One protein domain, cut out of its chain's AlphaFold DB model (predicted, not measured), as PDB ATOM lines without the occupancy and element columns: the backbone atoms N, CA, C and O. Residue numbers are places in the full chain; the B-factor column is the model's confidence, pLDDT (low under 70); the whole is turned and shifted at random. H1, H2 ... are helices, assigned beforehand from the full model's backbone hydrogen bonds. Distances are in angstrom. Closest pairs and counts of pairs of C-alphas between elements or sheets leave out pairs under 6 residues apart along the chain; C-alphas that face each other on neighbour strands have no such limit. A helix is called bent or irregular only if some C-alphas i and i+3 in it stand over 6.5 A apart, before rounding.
ATOM      1  N   SER A   6      40.714  73.529  -0.619       87.12
ATOM      2  CA  SER A   6      40.556  72.926   0.710       87.12
ATOM      3  C   SER A   6      40.306  71.417   0.632       87.12
ATOM      4  O   SER A   6      40.923  70.668   1.387       87.12
ATOM      5  N   GLN A   7      39.500  70.952  -0.326       85.94
ATOM      6  CA  GLN A   7      39.288  69.521  -0.578       85.94
ATOM      7  C   GLN A   7      40.582  68.821  -1.015       85.94
ATOM      8  O   GLN A   7      40.887  67.729  -0.533       85.94
ATOM      9  N   LEU A   8      41.387  69.465  -1.868       87.69
ATOM     10  CA  LEU A   8      42.693  68.938  -2.278       87.69
ATOM     11  C   LEU A   8      43.650  68.800  -1.088       87.69
ATOM     12  O   LEU A   8      44.259  67.744  -0.910       87.69
ATOM     13  N   LYS A   9      43.733  69.826  -0.231       90.50
ATOM     14  CA  LYS A   9      44.548  69.782   0.994       90.50
ATOM     15  C   LYS A   9      44.078  68.685   1.951       90.50
ATOM     16  O   LYS A   9      44.900  67.907   2.430       90.50
ATOM     17  N   ALA A  10      42.771  68.570   2.187       87.81
ATOM     18  CA  ALA A  10      42.208  67.523   3.037       87.81
ATOM     19  C   ALA A  10      42.519  66.117   2.491       87.81
ATOM     20  O   ALA A  10      42.929  65.236   3.248       87.81
ATOM     21  N   SER A  11      42.421  65.924   1.171       85.69
ATOM     22  CA  SER A  11      42.805  64.668   0.519       85.69
ATOM     23  C   SER A  11      44.286  64.351   0.734       85.69
ATOM     24  O   SER A  11      44.622  63.235   1.119       85.69
ATOM     25  N   GLN A  12      45.178  65.328   0.559       87.56
ATOM     26  CA  GLN A  12      46.612  65.142   0.795       87.56
ATOM     27  C   GLN A  12      46.921  64.771   2.252       87.56
ATOM     28  O   GLN A  12      47.708  63.857   2.488       87.56
ATOM     29  N   VAL A  13      46.283  65.426   3.228       93.00
ATOM     30  CA  VAL A  13      46.438  65.089   4.655       93.00
ATOM     31  C   VAL A  13      45.967  63.661   4.929       93.00
ATOM     32  O   VAL A  13      46.671  62.903   5.595       93.00
ATOM     33  N   TYR A  14      44.820  63.262   4.374       88.75
ATOM     34  CA  TYR A  14      44.312  61.899   4.517       88.75
ATOM     35  C   TYR A  14      45.279  60.860   3.936       88.75
ATOM     36  O   TYR A  14      45.567  59.867   4.605       88.75
ATOM     37  N   ARG A  15      45.819  61.108   2.732       89.12
ATOM     38  CA  ARG A  15      46.802  60.221   2.087       89.12
ATOM     39  C   ARG A  15      48.066  60.069   2.929       89.12
ATOM     40  O   ARG A  15      48.540  58.953   3.089       89.12
ATOM     41  N   LYS A  16      48.569  61.166   3.509       91.56
ATOM     42  CA  LYS A  16      49.742  61.142   4.400       91.56
ATOM     43  C   LYS A  16      49.494  60.343   5.681       91.56
ATOM     44  O   LYS A  16      50.389  59.646   6.131       91.56
ATOM     45  N   ARG A  17      48.291  60.435   6.257       94.12
ATOM     46  CA  ARG A  17      47.914  59.690   7.472       94.12
ATOM     47  C   ARG A  17      47.605  58.214   7.210       94.12
ATOM     48  O   ARG A  17      47.702  57.415   8.127       94.12
ATOM     49  N   ASN A  18      47.204  57.864   5.988       94.25
ATOM     50  CA  ASN A  18      46.762  56.516   5.625       94.25
ATOM     51  C   ASN A  18      47.447  56.040   4.329       94.25
ATOM     52  O   ASN A  18      46.753  55.805   3.327       94.25
ATOM     53  N   PRO A  19      48.788  55.931   4.307       92.38
ATOM     54  CA  PRO A  19      49.532  55.628   3.087       92.38
ATOM     55  C   PRO A  19      49.158  54.255   2.518       92.38
ATOM     56  O   PRO A  19      48.803  54.160   1.344       92.38
ATOM     57  N   GLU A  20      49.111  53.218   3.354       94.44
ATOM     58  CA  GLU A  20      48.791  51.844   2.943       94.44
ATOM     59  C   GLU A  20      47.365  51.720   2.404       94.44
ATOM     60  O   GLU A  20      47.143  51.230   1.298       94.44
ATOM     61  N   ARG A  21      46.378  52.251   3.138       93.88
ATOM     62  CA  ARG A  21      44.973  52.232   2.705       93.88
ATOM     63  C   ARG A  21      44.783  52.976   1.385       93.88
ATOM     64  O   ARG A  21      44.001  52.546   0.534       93.88
ATOM     65  N   THR A  22      45.482  54.094   1.212       93.44
ATOM     66  CA  THR A  22      45.467  54.865  -0.035       93.44
ATOM     67  C   THR A  22      46.086  54.066  -1.177       93.44
ATOM     68  O   THR A  22      45.498  54.021  -2.260       93.44
ATOM     69  N   ALA A  23      47.228  53.419  -0.938       93.75
ATOM     70  CA  ALA A  23      47.903  52.587  -1.925       93.75
ATOM     71  C   ALA A  23      47.005  51.418  -2.353       93.75
ATOM     72  O   ALA A  23      46.680  51.300  -3.534       93.75
ATOM     73  N   TYR A  24      46.479  50.650  -1.396       94.94
ATOM     74  CA  TYR A  24      45.563  49.537  -1.658       94.94
ATOM     75  C   TYR A  24      44.316  49.974  -2.440       94.94
ATOM     76  O   TYR A  24      43.940  49.365  -3.441       94.94
ATOM     77  N   THR A  25      43.689  51.082  -2.034       94.88
ATOM     78  CA  THR A  25      42.495  51.601  -2.720       94.88
ATOM     79  C   THR A  25      42.811  52.052  -4.146       94.88
ATOM     80  O   THR A  25      41.984  51.873  -5.041       94.88
ATOM     81  N   THR A  26      43.994  52.632  -4.371       94.81
ATOM     82  CA  THR A  26      44.461  53.029  -5.708       94.81
ATOM     83  C   THR A  26      44.660  51.807  -6.596       94.81
ATOM     84  O   THR A  26      44.106  51.775  -7.691       94.81
ATOM     85  N   LEU A  27      45.353  50.774  -6.101       94.94
ATOM     86  CA  LEU A  27      45.547  49.511  -6.823       94.94
ATOM     87  C   LEU A  27      44.201  48.892  -7.222       94.94
ATOM     88  O   LEU A  27      43.964  48.621  -8.400       94.94
ATOM     89  N   ARG A  28      43.270  48.781  -6.266       95.50
ATOM     90  CA  ARG A  28      41.919  48.257  -6.513       95.50
ATOM     91  C   ARG A  28      41.161  49.067  -7.567       95.50
ATOM     92  O   ARG A  28      40.485  48.491  -8.415       95.50
ATOM     93  N   ARG A  29      41.236  50.402  -7.516       93.69
ATOM     94  CA  ARG A  29      40.558  51.281  -8.485       93.69
ATOM     95  C   ARG A  29      41.142  51.158  -9.884       93.69
ATOM     96  O   ARG A  29      40.372  51.152 -10.837       93.69
ATOM     97  N   ASN A  30      42.462  51.057 -10.006       92.25
ATOM     98  CA  ASN A  30      43.122  50.909 -11.300       92.25
ATOM     99  C   ASN A  30      42.722  49.590 -11.966       92.25
ATOM    100  O   ASN A  30      42.262  49.614 -13.103       92.25
ATOM    101  N   ALA A  31      42.773  48.476 -11.225       93.31
ATOM    102  CA  ALA A  31      42.305  47.180 -11.717       93.31
ATOM    103  C   ALA A  31      40.828  47.234 -12.142       93.31
ATOM    104  O   ALA A  31      40.476  46.826 -13.243       93.31
ATOM    105  N   PHE A  32      39.962  47.823 -11.307       92.31
ATOM    106  CA  PHE A  32      38.545  47.984 -11.636       92.31
ATOM    107  C   PHE A  32      38.320  48.815 -12.907       92.31
ATOM    108  O   PHE A  32      37.463  48.470 -13.719       92.31
ATOM    109  N   ASN A  33      39.054  49.919 -13.068       91.31
ATOM    110  CA  ASN A  33      38.929  50.801 -14.226       91.31
ATOM    111  C   ASN A  33      39.387  50.129 -15.516       91.31
ATOM    112  O   ASN A  33      38.767  50.378 -16.542       91.31
ATOM    113  N   PHE A  34      40.428  49.298 -15.456       92.81
ATOM    114  CA  PHE A  34      40.865  48.516 -16.605       92.81
ATOM    115  C   PHE A  34      39.802  47.481 -16.985       92.81
ATOM    116  O   PHE A  34      39.274  47.546 -18.084       92.81
ATOM    117  N   VAL A  35      39.379  46.631 -16.040       93.19
ATOM    118  CA  VAL A  35      38.399  45.550 -16.281       93.19
ATOM    119  C   VAL A  35      37.058  46.061 -16.816       93.19
ATOM    120  O   VAL A  35      36.446  45.436 -17.676       93.19
ATOM    121  N   ASN A  36      36.585  47.201 -16.310       91.62
ATOM    122  CA  ASN A  36      35.295  47.784 -16.700       91.62
ATOM    123  C   ASN A  36      35.449  48.928 -17.713       91.62
ATOM    124  O   ASN A  36      34.524  49.722 -17.892       91.62
ATOM    125  N   GLY A  37      36.625  49.073 -18.326       88.62
ATOM    126  CA  GLY A  37      36.943  50.230 -19.155       88.62
ATOM    127  C   GLY A  37      36.170  50.272 -20.474       88.62
ATOM    128  O   GLY A  37      35.855  51.357 -20.954       88.62
ATOM    129  N   TYR A  38      35.794  49.109 -21.012       85.38
ATOM    130  CA  TYR A  38      35.155  48.967 -22.329       85.38
ATOM    131  C   TYR A  38      33.776  49.646 -22.462       85.38
ATOM    132  O   TYR A  38      33.341  49.940 -23.569       85.38
ATOM    133  N   GLN A  39      33.077  49.891 -21.348       81.75
ATOM    134  CA  GLN A  39      31.716  50.462 -21.325       81.75
ATOM    135  C   GLN A  39      31.622  51.756 -20.505       81.75
ATOM    136  O   GLN A  39      30.532  52.185 -20.125       81.75
ATOM    137  N   LYS A  40      32.764  52.348 -20.141       76.75
ATOM    138  CA  LYS A  40      32.803  53.423 -19.142       76.75
ATOM    139  C   LYS A  40      32.642  54.833 -19.707       76.75
ATOM    140  O   LYS A  40      32.478  55.763 -18.913       76.75
ATOM    141  N   GLY A  41      32.690  55.009 -21.025       81.38
ATOM    142  CA  GLY A  41      32.786  56.312 -21.665       81.38
ATOM    143  C   GLY A  41      34.147  56.983 -21.459       81.38
ATOM    144  O   GLY A  41      34.945  56.633 -20.581       81.38
ATOM    145  N   GLY A  42      34.396  58.020 -22.258       87.00
ATOM    146  CA  GLY A  42      35.549  58.909 -22.122       87.00
ATOM    147  C   GLY A  42      36.901  58.239 -22.372       87.00
ATOM    148  O   GLY A  42      37.007  57.207 -23.028       87.00
ATOM    149  N   LYS A  43      37.960  58.832 -21.811       88.25
ATOM    150  CA  LYS A  43      39.359  58.534 -22.170       88.25
ATOM    151  C   LYS A  43      39.786  57.076 -22.000       88.25
ATOM    152  O   LYS A  43      40.690  56.621 -22.688       88.25
ATOM    153  N   THR A  44      39.198  56.354 -21.048       88.88
ATOM    154  CA  THR A  44      39.525  54.938 -20.827       88.88
ATOM    155  C   THR A  44      38.952  54.067 -21.936       88.88
ATOM    156  O   THR A  44      39.660  53.210 -22.451       88.88
ATOM    157  N   GLU A  45      37.709  54.319 -22.336       93.06
ATOM    158  CA  GLU A  45      37.097  53.622 -23.464       93.06
ATOM    159  C   GLU A  45      37.796  53.988 -24.780       93.06
ATOM    160  O   GLU A  45      38.090  53.102 -25.571       93.06
ATOM    161  N   GLU A  46      38.145  55.266 -24.978       92.62
ATOM    162  CA  GLU A  46      38.936  55.727 -26.132       92.62
ATOM    163  C   GLU A  46      40.287  55.004 -26.226       92.62
ATOM    164  O   GLU A  46      40.667  54.548 -27.300       92.62
ATOM    165  N   ALA A  47      40.998  54.848 -25.104       93.12
ATOM    166  CA  ALA A  47      42.266  54.124 -25.074       93.12
ATOM    167  C   ALA A  47      42.090  52.635 -25.409       93.12
ATOM    168  O   ALA A  47      42.881  52.082 -26.168       93.12
ATOM    169  N   ILE A  48      41.035  51.999 -24.895       93.81
ATOM    170  CA  ILE A  48      40.729  50.588 -25.174       93.81
ATOM    171  C   ILE A  48      40.297  50.377 -26.630       93.81
ATOM    172  O   ILE A  48      40.608  49.346 -27.209       93.81
ATOM    173  N   LYS A  49      39.604  51.342 -27.236       93.69
ATOM    174  CA  LYS A  49      39.148  51.274 -28.632       93.69
ATOM    175  C   LYS A  49      40.168  51.787 -29.651       93.69
ATOM    176  O   LYS A  49      39.883  51.750 -30.843       93.69
ATOM    177  N   SER A  50      41.316  52.290 -29.202       95.12
ATOM    178  CA  SER A  50      42.431  52.642 -30.088       95.12
ATOM    179  C   SER A  50      42.975  51.404 -30.805       95.12
ATOM    180  O   SER A  50      42.752  50.293 -30.331       95.12
ATOM    181  N   ASP A  51      43.732  51.590 -31.890       94.94
ATOM    182  CA  ASP A  51      44.326  50.479 -32.651       94.94
ATOM    183  C   ASP A  51      45.064  49.500 -31.722       94.94
ATOM    184  O   ASP A  51      44.727  48.318 -31.670       94.94
ATOM    185  N   TYR A  52      45.951  50.024 -30.870       94.75
ATOM    186  CA  TYR A  52      46.679  49.239 -29.868       94.75
ATOM    187  C   TYR A  52      45.749  48.574 -28.842       94.75
ATOM    188  O   TYR A  52      45.873  47.390 -28.540       94.75
ATOM    189  N   GLY A  53      44.802  49.331 -28.280       94.94
ATOM    190  CA  GLY A  53      43.885  48.803 -27.270       94.94
ATOM    191  C   GLY A  53      43.015  47.668 -27.812       94.94
ATOM    192  O   GLY A  53      42.830  46.662 -27.135       94.94
ATOM    193  N   SER A  54      42.528  47.800 -29.044       92.31
ATOM    194  CA  SER A  54      41.645  46.825 -29.680       92.31
ATOM    195  C   SER A  54      42.334  45.486 -29.956       92.31
ATOM    196  O   SER A  54      41.680  44.446 -29.891       92.31
ATOM    197  N   GLU A  55      43.646  45.513 -30.200       96.25
ATOM    198  CA  GLU A  55      44.472  44.328 -30.431       96.25
ATOM    199  C   GLU A  55      44.787  43.585 -29.125       96.25
ATOM    200  O   GLU A  55      44.701  42.360 -29.076       96.25
ATOM    201  N   HIS A  56      45.100  44.311 -28.047       96.81
ATOM    202  CA  HIS A  56      45.630  43.704 -26.819       96.81
ATOM    203  C   HIS A  56      44.598  43.485 -25.710       96.81
ATOM    204  O   HIS A  56      44.711  42.534 -24.938       96.81
ATOM    205  N   TYR A  57      43.562  44.322 -25.619       95.44
ATOM    206  CA  TYR A  57      42.706  44.383 -24.432       95.44
ATOM    207  C   TYR A  57      42.007  43.058 -24.101       95.44
ATOM    208  O   TYR A  57      41.850  42.711 -22.931       95.44
ATOM    209  N   PHE A  58      41.585  42.294 -25.112       95.25
ATOM    210  CA  PHE A  58      40.942  40.999 -24.885       95.25
ATOM    211  C   PHE A  58      41.904  39.957 -24.301       95.25
ATOM    212  O   PHE A  58      41.532  39.237 -23.370       95.25
ATOM    213  N   ASP A  59      43.126  39.887 -24.822       97.50
ATOM    214  CA  ASP A  59      44.131  38.941 -24.344       97.50
ATOM    215  C   ASP A  59      44.678  39.364 -22.974       97.50
ATOM    216  O   ASP A  59      44.750  38.530 -22.070       97.50
ATOM    217  N   ASP A  60      44.873  40.664 -22.741       96.75
ATOM    218  CA  ASP A  60      45.218  41.205 -21.420       96.75
ATOM    219  C   ASP A  60      44.168  40.832 -20.354       96.75
ATOM    220  O   ASP A  60      44.505  40.507 -19.212       96.75
ATOM    221  N   LEU A  61      42.873  40.847 -20.702       96.25
ATOM    222  CA  LEU A  61      41.804  40.421 -19.791       96.25
ATOM    223  C   LEU A  61      41.847  38.914 -19.494       96.25
ATOM    224  O   LEU A  61      41.540  38.509 -18.366       96.25
ATOM    225  N   LYS A  62      42.214  38.078 -20.471       97.56
ATOM    226  CA  LYS A  62      42.396  36.635 -20.254       97.56
ATOM    227  C   LYS A  62      43.585  36.354 -19.347       97.56
ATOM    228  O   LYS A  62      43.461  35.559 -18.413       97.56
ATOM    229  N   ASP A  63      44.706  37.018 -19.588       96.56
ATOM    230  CA  ASP A  63      45.902  36.873 -18.763       96.56
ATOM    231  C   ASP A  63      45.620  37.323 -17.330       96.56
ATOM    232  O   ASP A  63      45.881  36.582 -16.377       96.56
ATOM    233  N   LEU A  64      44.926  38.455 -17.172       95.81
ATOM    234  CA  LEU A  64      44.469  38.931 -15.871       95.81
ATOM    235  C   LEU A  64      43.548  37.920 -15.169       95.81
ATOM    236  O   LEU A  64      43.661  37.729 -13.958       95.81
ATOM    237  N   GLN A  65      42.649  37.245 -15.892       96.44
ATOM    238  CA  GLN A  65      41.801  36.197 -15.316       96.44
ATOM    239  C   GLN A  65      42.637  35.037 -14.752       96.44
ATOM    240  O   GLN A  65      42.338  34.533 -13.664       96.44
ATOM    241  N   ASN A  66      43.673  34.608 -15.471       96.50
ATOM    242  CA  ASN A  66      44.560  33.532 -15.032       96.50
ATOM    243  C   ASN A  66      45.385  33.942 -13.811       96.50
ATOM    244  O   ASN A  66      45.488  33.181 -12.847       96.50
ATOM    245  N   ASP A  67      45.924  35.156 -13.813       95.81
ATOM    246  CA  ASP A  67      46.715  35.662 -12.696       95.81
ATOM    247  C   ASP A  67      45.867  35.905 -11.446       95.81
ATOM    248  O   ASP A  67      46.313  35.602 -10.337       95.81
ATOM    249  N   LEU A  68      44.611  36.341 -11.601       95.38
ATOM    250  CA  LEU A  68      43.656  36.433 -10.495       95.38
ATOM    251  C   LEU A  68      43.389  35.068  -9.855       95.38
ATOM    252  O   LEU A  68      43.391  34.971  -8.629       95.38
ATOM    253  N   LYS A  69      43.201  34.009 -10.655       96.56
ATOM    254  CA  LYS A  69      43.026  32.645 -10.128       96.56
ATOM    255  C   LYS A  69      44.243  32.213  -9.307       96.56
ATOM    256  O   LYS A  69      44.085  31.859  -8.141       96.56
ATOM    257  N   LYS A  70      45.451  32.354  -9.865       96.62
ATOM    258  CA  LYS A  70      46.712  32.022  -9.172       96.62
ATOM    259  C   LYS A  70      46.894  32.829  -7.886       96.62
ATOM    260  O   LYS A  70      47.366  32.301  -6.883       96.62
ATOM    261  N   ALA A  71      46.560  34.120  -7.902       95.19
ATOM    262  CA  ALA A  71      46.681  34.982  -6.730       95.19
ATOM    263  C   ALA A  71      45.707  34.567  -5.618       95.19
ATOM    264  O   ALA A  71      46.103  34.517  -4.458       95.19
ATOM    265  N   ILE A  72      44.460  34.229  -5.967       95.25
ATOM    266  CA  ILE A  72      43.465  33.724  -5.011       95.25
ATOM    267  C   ILE A  72      43.923  32.395  -4.405       95.25
ATOM    268  O   ILE A  72      43.792  32.213  -3.200       95.25
ATOM    269  N   GLU A  73      44.474  31.486  -5.210       96.25
ATOM    270  CA  GLU A  73      45.012  30.208  -4.727       96.25
ATOM    271  C   GLU A  73      46.170  30.396  -3.743       96.25
ATOM    272  O   GLU A  73      46.197  29.727  -2.721       96.25
ATOM    273  N   LYS A  74      47.084  31.341  -3.998       95.75
ATOM    274  CA  LYS A  74      48.211  31.647  -3.094       95.75
ATOM    275  C   LYS A  74      47.801  32.271  -1.757       95.75
ATOM    276  O   LYS A  74      48.614  32.299  -0.838       95.75
ATOM    277  N   LEU A  75      46.610  32.860  -1.687       91.75
ATOM    278  CA  LEU A  75      46.083  33.518  -0.486       91.75
ATOM    279  C   LEU A  75      45.177  32.601   0.350       91.75
ATOM    280  O   LEU A  75      44.729  33.027   1.416       91.75
ATOM    281  N   LYS A  76      44.879  31.392  -0.140       67.88
ATOM    282  CA  LYS A  76      44.211  30.327   0.616       67.88
ATOM    283  C   LYS A  76      45.238  29.482   1.356       67.88
ATOM    284  O   LYS A  76      44.888  29.046   2.472       67.88
TER     285      LYS A  76
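AT A GLANCE: This is residues 6 to 76 of the 76 residues of an uncharacterized protein of Lactobacillus reuteri (UniProt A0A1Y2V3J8). Four helices make an open, flat zigzag with few contacts: long, kinked H4 is one arm, H2 reaches from near its side to a corner with H1, and short H3 makes another corner at H4's beginning. The printed part has 71 residues, H1 to H4 in chain order, all helix, with no named strand. It is loose, with a radius of gyration of the C-alphas of 16.0 A, spanning 41 by 37 by 16 A.

IN THESE COORDINATES: H4, residues 51 to 74, is 35.3 A long and ends at C-alpha 74 (48.211, 31.647, -3.094). It has a kink of 37 degrees near residue 58 and is irregular: C-alphas 55 and 58 are 7.4 A apart. H3 is residues 42 to 49, 10.7 A; H2 is residues 19 to 35, 24.5 A; H1 is residues 6 to 17, 16.6 A, from C-alpha 6 (40.556, 72.926, 0.710).

HOW THE PARTS SIT: H4, with residues 53 to 57 alone, only just touches H3, only at the corner, with 3 pairs of C-alphas within 8 A; the closest, Ile 48 and Ser 54, are 5.9 A apart. Their lines are about perpendicular, 87 degrees. H2 is close but not clearly touching H4, closest C-alphas Val 35 and Leu 61 at 7.1 A, at a steep tilt of 53 degrees. H1 is close but not clearly touching H2, closest C-alphas Arg 15 and Thr 22 at 5.9 A; it is apart from H3 and H4. In H1, H2 and H3 every O i to N i+4 pair is within hydrogen-bond range; in H4, 18 of 20.

THE WHOLE: The farthest C-alphas, Ser 6 and Glu 73, are 43.3 A apart. The printed part has no cut and no long link; pLDDT is under 70 at residue 76.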